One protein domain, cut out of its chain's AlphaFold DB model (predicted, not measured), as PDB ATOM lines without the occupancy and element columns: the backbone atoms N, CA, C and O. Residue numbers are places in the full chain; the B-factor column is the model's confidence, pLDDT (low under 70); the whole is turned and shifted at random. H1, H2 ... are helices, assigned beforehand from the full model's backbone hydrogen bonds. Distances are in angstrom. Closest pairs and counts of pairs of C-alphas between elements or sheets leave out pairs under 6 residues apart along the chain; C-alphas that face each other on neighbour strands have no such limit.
ATOM      1  N   SER A 160     377.569 267.762 306.611       62.09
ATOM      2  CA  SER A 160     376.924 266.541 307.088       62.09
ATOM      3  C   SER A 160     376.111 265.844 305.991       62.09
ATOM      4  O   SER A 160     376.080 264.621 305.976       62.09
ATOM      5  N   GLY A 161     375.613 266.564 304.979       67.75
ATOM      6  CA  GLY A 161     375.137 265.958 303.729       67.75
ATOM      7  C   GLY A 161     376.213 265.099 303.045       67.75
ATOM      8  O   GLY A 161     375.940 263.969 302.644       67.75
ATOM      9  N   ARG A 162     377.473 265.566 302.997       74.25
ATOM     10  CA  ARG A 162     378.613 264.737 302.552       74.25
ATOM     11  C   ARG A 162     378.832 263.540 303.481       74.25
ATOM     12  O   ARG A 162     379.017 262.436 302.989       74.25
ATOM     13  N   ARG A 163     378.767 263.723 304.802       73.19
ATOM     14  CA  ARG A 163     378.902 262.622 305.775       73.19
ATOM     15  C   ARG A 163     377.813 261.559 305.611       73.19
ATOM     16  O   ARG A 163     378.117 260.374 305.629       73.19
ATOM     17  N   HIS A 164     376.566 261.969 305.395       78.62
ATOM     18  CA  HIS A 164     375.455 261.076 305.085       78.62
ATOM     19  C   HIS A 164     375.729 260.281 303.803       78.62
ATOM     20  O   HIS A 164     375.551 259.064 303.790       78.62
ATOM     21  N   LYS A 165     376.249 260.939 302.757       84.31
ATOM     22  CA  LYS A 165     376.687 260.264 301.527       84.31
ATOM     23  C   LYS A 165     377.825 259.259 301.788       84.31
ATOM     24  O   LYS A 165     377.761 258.160 301.253       84.31
ATOM     25  N   ILE A 166     378.816 259.572 302.635       84.94
ATOM     26  CA  ILE A 166     379.878 258.617 303.034       84.94
ATOM     27  C   ILE A 166     379.276 257.400 303.742       84.94
ATOM     28  O   ILE A 166     379.545 256.272 303.344       84.94
ATOM     29  N   ILE A 167     378.402 257.614 304.730       83.88
ATOM     30  CA  ILE A 167     377.722 256.529 305.457       83.88
ATOM     31  C   ILE A 167     376.919 255.642 304.494       83.88
ATOM     32  O   ILE A 167     376.847 254.425 304.660       83.88
ATOM     33  N   LEU A 168     376.301 256.233 303.471       88.06
ATOM     34  CA  LEU A 168     375.570 255.480 302.456       88.06
ATOM     35  C   LEU A 168     376.502 254.608 301.603       88.06
ATOM     36  O   LEU A 168     376.182 253.448 301.344       88.06
ATOM     37  N   VAL A 169     377.675 255.127 301.236       88.94
ATOM     38  CA  VAL A 169     378.727 254.361 300.551       88.94
ATOM     39  C   VAL A 169     379.255 253.223 301.433       88.94
ATOM     40  O   VAL A 169     379.409 252.103 300.951       88.94
ATOM     41  N   GLU A 170     379.455 253.451 302.731       88.88
ATOM     42  CA  GLU A 170     379.831 252.395 303.686       88.88
ATOM     43  C   GLU A 170     378.762 251.298 303.776       88.88
ATOM     44  O   GLU A 170     379.086 250.110 303.758       88.88
ATOM     45  N   LYS A 171     377.472 251.666 303.797       89.81
ATOM     46  CA  LYS A 171     376.361 250.699 303.750       89.81
ATOM     47  C   LYS A 171     376.361 249.879 302.459       89.81
ATOM     48  O   LYS A 171     376.080 248.684 302.513       89.81
ATOM     49  N   MET A 172     376.676 250.494 301.317       90.88
ATOM     50  CA  MET A 172     376.812 249.793 300.033       90.88
ATOM     51  C   MET A 172     377.991 248.818 300.043       90.88
ATOM     52  O   MET A 172     377.838 247.673 299.620       90.88
ATOM     53  N   LEU A 173     379.143 249.242 300.571       90.50
ATOM     54  CA  LEU A 173     380.324 248.395 300.747       90.50
ATOM     55  C   LEU A 173     380.025 247.195 301.649       90.50
ATOM     56  O   LEU A 173     380.381 246.067 301.308       90.50
ATOM     57  N   GLN A 174     379.331 247.420 302.766       90.56
ATOM     58  CA  GLN A 174     378.910 246.353 303.668       90.56
ATOM     59  C   GLN A 174     377.934 245.398 302.976       90.56
ATOM     60  O   GLN A 174     378.136 244.190 303.014       90.56
ATOM     61  N   PHE A 175     376.919 245.925 302.284       90.31
ATOM     62  CA  PHE A 175     375.956 245.116 301.534       90.31
ATOM     63  C   PHE A 175     376.635 244.231 300.477       90.31
ATOM     64  O   PHE A 175     376.277 243.063 300.339       90.31
ATOM     65  N   ALA A 176     377.638 244.760 299.767       87.94
ATOM     66  CA  ALA A 176     378.435 243.992 298.812       87.94
ATOM     67  C   ALA A 176     379.324 242.939 299.502       87.94
ATOM     68  O   ALA A 176     379.454 241.821 299.006       87.94
ATOM     69  N   SER A 177     379.905 243.278 300.655       87.38
ATOM     70  CA  SER A 177     380.799 242.396 301.419       87.38
ATOM     71  C   SER A 177     380.066 241.240 302.101       87.38
ATOM     72  O   SER A 177     380.644 240.167 302.257       87.38
ATOM     73  N   ASP A 178     378.796 241.436 302.477       87.38
ATOM     74  CA  ASP A 178     377.952 240.406 303.092       87.38
ATOM     75  C   ASP A 178     377.800 239.170 302.178       87.38
ATOM     76  O   ASP A 178     377.572 238.069 302.678       87.38
ATOM     77  N   ASN A 179     377.923 239.345 300.851       82.19
ATOM     78  CA  ASN A 179     377.891 238.297 299.819       82.19
ATOM     79  C   ASN A 179     376.769 237.252 300.015       82.19
ATOM     80  O   ASN A 179     376.947 236.050 299.804       82.19
ATOM     81  N   LEU A 180     375.607 237.720 300.480       87.06
ATOM     82  CA  LEU A 180     374.451 236.883 300.778       87.06
ATOM     83  C   LEU A 180     373.744 236.448 299.484       87.06
ATOM     84  O   LEU A 180     373.684 237.227 298.530       87.06
ATOM     85  N   PRO A 181     373.151 235.239 299.448       88.06
ATOM     86  CA  PRO A 181     372.347 234.805 298.313       88.06
ATOM     87  C   PRO A 181     371.120 235.706 298.129       88.06
ATOM     88  O   PRO A 181     370.523 236.177 299.102       88.06
ATOM     89  N   ALA A 182     370.726 235.914 296.872       90.75
ATOM     90  CA  ALA A 182     369.550 236.705 296.536       90.75
ATOM     91  C   ALA A 182     368.282 236.086 297.152       90.75
ATOM     92  O   ALA A 182     367.962 234.918 296.937       90.75
ATOM     93  N   SER A 183     367.566 236.895 297.924       92.81
ATOM     94  CA  SER A 183     366.325 236.567 298.622       92.81
ATOM     95  C   SER A 183     365.406 237.794 298.635       92.81
ATOM     96  O   SER A 183     365.832 238.898 298.290       92.81
ATOM     97  N   GLU A 184     364.155 237.641 299.068       92.69
ATOM     98  CA  GLU A 184     363.249 238.789 299.224       92.69
ATOM     99  C   GLU A 184     363.793 239.830 300.212       92.69
ATOM    100  O   GLU A 184     363.734 241.032 299.950       92.69
ATOM    101  N   SER A 185     364.393 239.386 301.322       90.88
ATOM    102  CA  SER A 185     365.002 240.292 302.299       90.88
ATOM    103  C   SER A 185     366.253 240.982 301.749       90.88
ATOM    104  O   SER A 185     366.486 242.155 302.045       90.88
ATOM    105  N   TRP A 186     367.030 240.298 300.904       93.56
ATOM    106  CA  TRP A 186     368.153 240.893 300.178       93.56
ATOM    107  C   TRP A 186     367.678 241.983 299.206       93.56
ATOM    108  O   TRP A 186     368.204 243.095 299.236       93.56
ATOM    109  N   LEU A 187     366.644 241.701 298.405       91.44
ATOM    110  CA  LEU A 187     366.064 242.661 297.456       91.44
ATOM    111  C   LEU A 187     365.481 243.879 298.176       91.44
ATOM    112  O   LEU A 187     365.719 245.008 297.758       91.44
ATOM    113  N   ALA A 188     364.780 243.673 299.292       92.25
ATOM    114  CA  ALA A 188     364.252 244.767 300.103       92.25
ATOM    115  C   ALA A 188     365.370 245.680 300.639       92.25
ATOM    116  O   ALA A 188     365.260 246.906 300.556       92.25
ATOM    117  N   ARG A 189     366.476 245.098 301.132       90.62
ATOM    118  CA  ARG A 189     367.665 245.861 301.558       90.62
ATOM    119  C   ARG A 189     368.272 246.647 300.396       90.62
ATOM    120  O   ARG A 189     368.564 247.828 300.567       90.62
ATOM    121  N   PHE A 190     368.420 246.025 299.226       91.25
ATOM    122  CA  PHE A 190     368.938 246.686 298.029       91.25
ATOM    123  C   PHE A 190     368.068 247.879 297.612       91.25
ATOM    124  O   PHE A 190     368.574 248.990 297.474       91.25
ATOM    125  N   CYS A 191     366.752 247.685 297.489       91.19
ATOM    126  CA  CYS A 191     365.814 248.747 297.120       91.19
ATOM    127  C   CYS A 191     365.824 249.908 298.123       91.19
ATOM    128  O   CYS A 191     365.759 251.069 297.716       91.19
ATOM    129  N   SER A 192     365.944 249.617 299.423       90.44
ATOM    130  CA  SER A 192     366.073 250.652 300.456       90.44
ATOM    131  C   SER A 192     367.345 251.477 300.270       90.44
ATOM    132  O   SER A 192     367.279 252.703 300.306       90.44
ATOM    133  N   ILE A 193     368.490 250.821 300.047       89.31
ATOM    134  CA  ILE A 193     369.769 251.506 299.816       89.31
ATOM    135  C   ILE A 193     369.678 252.373 298.558       89.31
ATOM    136  O   ILE A 193     370.023 253.550 298.610       89.31
ATOM    137  N   MET A 194     369.162 251.836 297.452       90.12
ATOM    138  CA  MET A 194     369.029 252.589 296.200       90.12
ATOM    139  C   MET A 194     368.079 253.783 296.329       90.12
ATOM    140  O   MET A 194     368.385 254.860 295.823       90.12
ATOM    141  N   SER A 195     366.987 253.644 297.083       85.38
ATOM    142  CA  SER A 195     366.079 254.763 297.368       85.38
ATOM    143  C   SER A 195     366.774 255.889 298.142       85.38
ATOM    144  O   SER A 195     366.534 257.069 297.881       85.38
ATOM    145  N   ASP A 196     367.646 255.544 299.092       82.69
ATOM    146  CA  ASP A 196     368.424 256.531 299.844       82.69
ATOM    147  C   ASP A 196     369.499 257.199 298.963       82.69
ATOM    148  O   ASP A 196     369.738 258.398 299.105       82.69
ATOM    149  N   VAL A 197     370.087 256.477 298.000       84.38
ATOM    150  CA  VAL A 197     371.056 257.015 297.015       84.38
ATOM    151  C   VAL A 197     370.398 258.035 296.103       84.38
ATOM    152  O   VAL A 197     370.920 259.139 295.925       84.38
ATOM    153  N   GLU A 198     369.233 257.684 295.562       83.00
ATOM    154  CA  GLU A 198     368.432 258.581 294.734       83.00
ATOM    155  C   GLU A 198     368.044 259.837 295.517       83.00
ATOM    156  O   GLU A 198     368.211 260.958 295.030       83.00
ATOM    157  N   ARG A 199     367.602 259.672 296.772       76.06
ATOM    158  CA  ARG A 199     367.234 260.798 297.642       76.06
ATOM    159  C   ARG A 199     368.427 261.697 297.965       76.06
ATOM    160  O   ARG A 199     368.276 262.918 297.974       76.06
ATOM    161  N   ALA A 200     369.603 261.115 298.191       78.81
ATOM    162  CA  ALA A 200     370.837 261.849 298.462       78.81
ATOM    163  C   ALA A 200     371.413 262.555 297.221       78.81
ATOM    164  O   ALA A 200     372.371 263.320 297.357       78.81
ATOM    165  N   LYS A 201     370.845 262.316 296.025       80.81
ATOM    166  CA  LYS A 201     371.344 262.826 294.735       80.81
ATOM    167  C   LYS A 201     372.839 262.550 294.565       80.81
ATOM    168  O   LYS A 201     373.607 263.439 294.200       80.81
ATOM    169  N   LEU A 202     373.261 261.339 294.917       82.75
ATOM    170  CA  LEU A 202     374.658 260.936 294.840       82.75
ATOM    171  C   LEU A 202     375.031 260.672 293.376       82.75
ATOM    172  O   LEU A 202     374.541 259.723 292.768       82.75
ATOM    173  N   THR A 203     375.872 261.532 292.802       83.56
ATOM    174  CA  THR A 203     376.353 261.360 291.421       83.56
ATOM    175  C   THR A 203     377.439 260.283 291.338       83.56
ATOM    176  O   THR A 203     378.063 259.949 292.343       83.56
ATOM    177  N   ILE A 204     377.689 259.744 290.139       82.50
ATOM    178  CA  ILE A 204     378.743 258.734 289.919       82.50
ATOM    179  C   ILE A 204     380.131 259.302 290.261       82.50
ATOM    180  O   ILE A 204     380.927 258.622 290.910       82.50
ATOM    181  N   ASP A 205     380.401 260.556 289.887       79.56
ATOM    182  CA  ASP A 205     381.678 261.218 290.175       79.56
ATOM    183  C   ASP A 205     381.881 261.421 291.686       79.56
ATOM    184  O   ASP A 205     382.939 261.093 292.230       79.56
ATOM    185  N   GLU A 206     380.846 261.889 292.397       81.69
ATOM    186  CA  GLU A 206     380.879 261.990 293.860       81.69
ATOM    187  C   GLU A 206     381.036 260.616 294.518       81.69
ATOM    188  O   GLU A 206     381.793 260.480 295.479       81.69
ATOM    189  N   PHE A 207     380.347 259.590 294.009       85.31
ATOM    190  CA  PHE A 207     380.452 258.230 294.528       85.31
ATOM    191  C   PHE A 207     381.891 257.725 294.458       85.31
ATOM    192  O   PHE A 207     382.384 257.215 295.457       85.31
ATOM    193  N   GLY A 208     382.594 257.913 293.335       82.44
ATOM    194  CA  GLY A 208     383.994 257.499 293.196       82.44
ATOM    195  C   GLY A 208     384.907 258.121 294.258       82.44
ATOM    196  O   GLY A 208     385.676 257.413 294.912       82.44
ATOM    197  N   GLY A 209     384.777 259.430 294.494       83.81
ATOM    198  CA  GLY A 209     385.545 260.129 295.529       83.81
ATOM    199  C   GLY A 209     385.214 259.654 296.947       83.81
ATOM    200  O   GLY A 209     386.114 259.383 297.745       83.81
ATOM    201  N   LEU A 210     383.926 259.492 297.262       86.44
ATOM    202  CA  LEU A 210     383.478 259.037 298.581       86.44
ATOM    203  C   LEU A 210     383.788 257.553 298.827       86.44
ATOM    204  O   LEU A 210     384.072 257.170 299.955       86.44
ATOM    205  N   PHE A 211     383.802 256.733 297.778       86.62
ATOM    206  CA  PHE A 211     384.223 255.334 297.809       86.62
ATOM    207  C   PHE A 211     385.703 255.203 298.151       86.62
ATOM    208  O   PHE A 211     386.063 254.459 299.063       86.62
ATOM    209  N   LEU A 212     386.563 255.980 297.486       82.31
ATOM    210  CA  LEU A 212     387.981 256.049 297.838       82.31
ATOM    211  C   LEU A 212     388.170 256.517 299.280       82.31
ATOM    212  O   LEU A 212     388.983 255.950 300.005       82.31
ATOM    213  N   GLN A 213     387.391 257.508 299.713       80.56
ATOM    214  CA  GLN A 213     387.436 258.013 301.080       80.56
ATOM    215  C   GLN A 213     387.000 256.965 302.116       80.56
ATOM    216  O   GLN A 213     387.636 256.867 303.160       80.56
ATOM    217  N   ALA A 214     385.971 256.166 301.828       82.06
ATOM    218  CA  ALA A 214     385.502 255.101 302.716       82.06
ATOM    219  C   ALA A 214     386.502 253.931 302.824       82.06
ATOM    220  O   ALA A 214     386.572 253.263 303.854       82.06
ATOM    221  N   LEU A 215     387.295 253.677 301.777       80.38
ATOM    222  CA  LEU A 215     388.318 252.626 301.779       80.38
ATOM    223  C   LEU A 215     389.667 253.086 302.346       80.38
ATOM    224  O   LEU A 215     390.411 252.278 302.911       80.38
ATOM    225  N   ALA A 216     390.015 254.360 302.171       77.88
ATOM    226  CA  ALA A 216     391.298 254.897 302.594       77.88
ATOM    227  C   ALA A 216     391.369 254.997 304.123       77.88
ATOM    228  O   ALA A 216     390.620 255.732 304.762       77.88
ATOM    229  N   LYS A 217     392.329 254.291 304.726       66.81
ATOM    230  CA  LYS A 217     392.658 254.454 306.145       66.81
ATOM    231  C   LYS A 217     393.683 255.568 306.321       66.81
ATOM    232  O   LYS A 217     394.599 255.702 305.510       66.81
ATOM    233  N   ALA A 218     393.550 256.323 307.409       62.56
ATOM    234  CA  ALA A 218     394.523 257.345 307.771       62.56
ATOM    235  C   ALA A 218     395.927 256.723 307.939       62.56
ATOM    236  O   ALA A 218     396.049 255.680 308.595       62.56
ATOM    237  N   PRO A 219     396.988 257.336 307.382       66.50
ATOM    238  CA  PRO A 219     398.356 256.907 307.623       66.50
ATOM    239  C   PRO A 219     398.689 256.934 309.122       66.50
ATOM    240  O   PRO A 219     398.185 257.805 309.843       66.50
ATOM    241  N   PRO A 220     399.575 256.040 309.600       63.59
ATOM    242  CA  PRO A 220     400.029 256.053 310.986       63.59
ATOM    243  C   PRO A 220     400.546 257.442 311.386       63.59
ATOM    244  O   PRO A 220     401.381 258.017 310.692       63.59
ATOM    245  N   GLY A 221     400.040 257.985 312.497       66.81
ATOM    246  CA  GLY A 221     400.418 259.313 312.997       66.81
ATOM    247  C   GLY A 221     399.559 260.480 312.494       66.81
ATOM    248  O   GLY A 221     399.795 261.611 312.912       66.81
ATOM    249  N   THR A 222     398.548 260.234 311.654       61.75
ATOM    250  CA  THR A 222     397.574 261.262 311.243       61.75
ATOM    251  C   THR A 222     396.323 261.182 312.118       61.75
ATOM    252  O   THR A 222     395.781 260.097 312.324       61.75
ATOM    253  N   ASP A 223     395.838 262.322 312.622       59.91
ATOM    254  CA  ASP A 223     394.550 262.384 313.323       59.91
ATOM    255  C   ASP A 223     393.430 261.929 312.371       59.91
ATOM    256  O   ASP A 223     393.219 262.531 311.314       59.91
ATOM    257  N   ALA A 224     392.722 260.860 312.747       56.12
ATOM    258  CA  ALA A 224     391.647 260.270 311.958       56.12
ATOM    259  C   ALA A 224     390.549 261.285 311.609       56.12
ATOM    260  O   ALA A 224     390.035 261.253 310.493       56.12
ATOM    261  N   LYS A 225     390.253 262.238 312.509       53.62
ATOM    262  CA  LYS A 225     389.321 263.331 312.211       53.62
ATOM    263  C   LYS A 225     389.881 264.203 311.090       53.62
ATOM    264  O   LYS A 225     389.190 264.431 310.111       53.62
ATOM    265  N   ASN A 226     391.141 264.629 311.167       50.59
ATOM    266  CA  ASN A 226     391.759 265.491 310.147       50.59
ATOM    267  C   ASN A 226     391.962 264.800 308.786       50.59
ATOM    268  O   ASN A 226     391.923 265.469 307.749       50.59
ATOM    269  N   PHE A 227     392.139 263.477 308.772       53.31
ATOM    270  CA  PHE A 227     392.252 262.686 307.544       53.31
ATOM    271  C   PHE A 227     390.917 262.584 306.796       53.31
ATOM    272  O   PHE A 227     390.877 262.810 305.587       53.31
ATOM    273  N   GLU A 228     389.814 262.373 307.523       52.44
ATOM    274  CA  GLU A 228     388.444 262.408 306.981       52.44
ATOM    275  C   GLU A 228     388.103 263.779 306.347       52.44
ATOM    276  O   GLU A 228     387.178 263.899 305.542       52.44
ATOM    277  N   TYR A 229     388.879 264.825 306.667       50.47
ATOM    278  CA  TYR A 229     388.705 266.194 306.176       50.47
ATOM    279  C   TYR A 229     389.677 266.631 305.061       50.47
ATOM    280  O   TYR A 229     389.497 267.733 304.541       50.47
TER     281      TYR A 229
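What this domain is: This is residues 160 to 229 of the 232 residues of an uncharacterized protein of Puccinia sorghi (UniProt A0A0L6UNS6). A helical hairpin of H1 and H2 makes one part, with H3 crossing H1 on its other side and a loose tail ending in the small H4. The loop between H1 and H2 sticks out with residues 177 to 185, the tail with residues 220 to 225. The printed part has 70 residues with four named helices, H1 to H4 in chain order, and no named strand: all helix. It is loose, with a radius of gyration of the C-alphas of 13.9 A, and spans 44 by 25 by 18 A.

Where its parts are: H1, residues 160 to 177, begins at C-alpha 160 (376.924, 266.541, 307.088) and is 25.1 A long. H2, residues 184 to 199, measures 22.4 A. H3, residues 204 to 215, measures 16.4 A. H4, residues 224 to 228, ends at C-alpha 228 (388.444, 262.408, 306.981).

How they stand to each other: H1, with residues 165 to 172 alone, touches H2; they form a hairpin, at a shallow tilt of 25 degrees, opposite ways, closest at the C-alphas of Leu 168 and Val 197, 7.2 A. H1, with residues 165 to 170 alone, touches H3, about perpendicular at 73 degrees, closest at the C-alphas of Ile 166 and Leu 210, 5.7 A. H4 is close to but not clearly touching H3, the C-alphas of Gln 213 and Glu 228 being closest at 7.4 A. H2 is apart from H3 and H4. In H1, H2, H3 and H4 every O i to N i+4 pair is within hydrogen-bond range.

The domain as a whole: The C-alphas farthest apart, of Glu 184 and Gly 221, are 44.6 A apart. The printed part has no cut and no long link. The model's pLDDT is under 70 at residues 160 to 161 and 217 to 229.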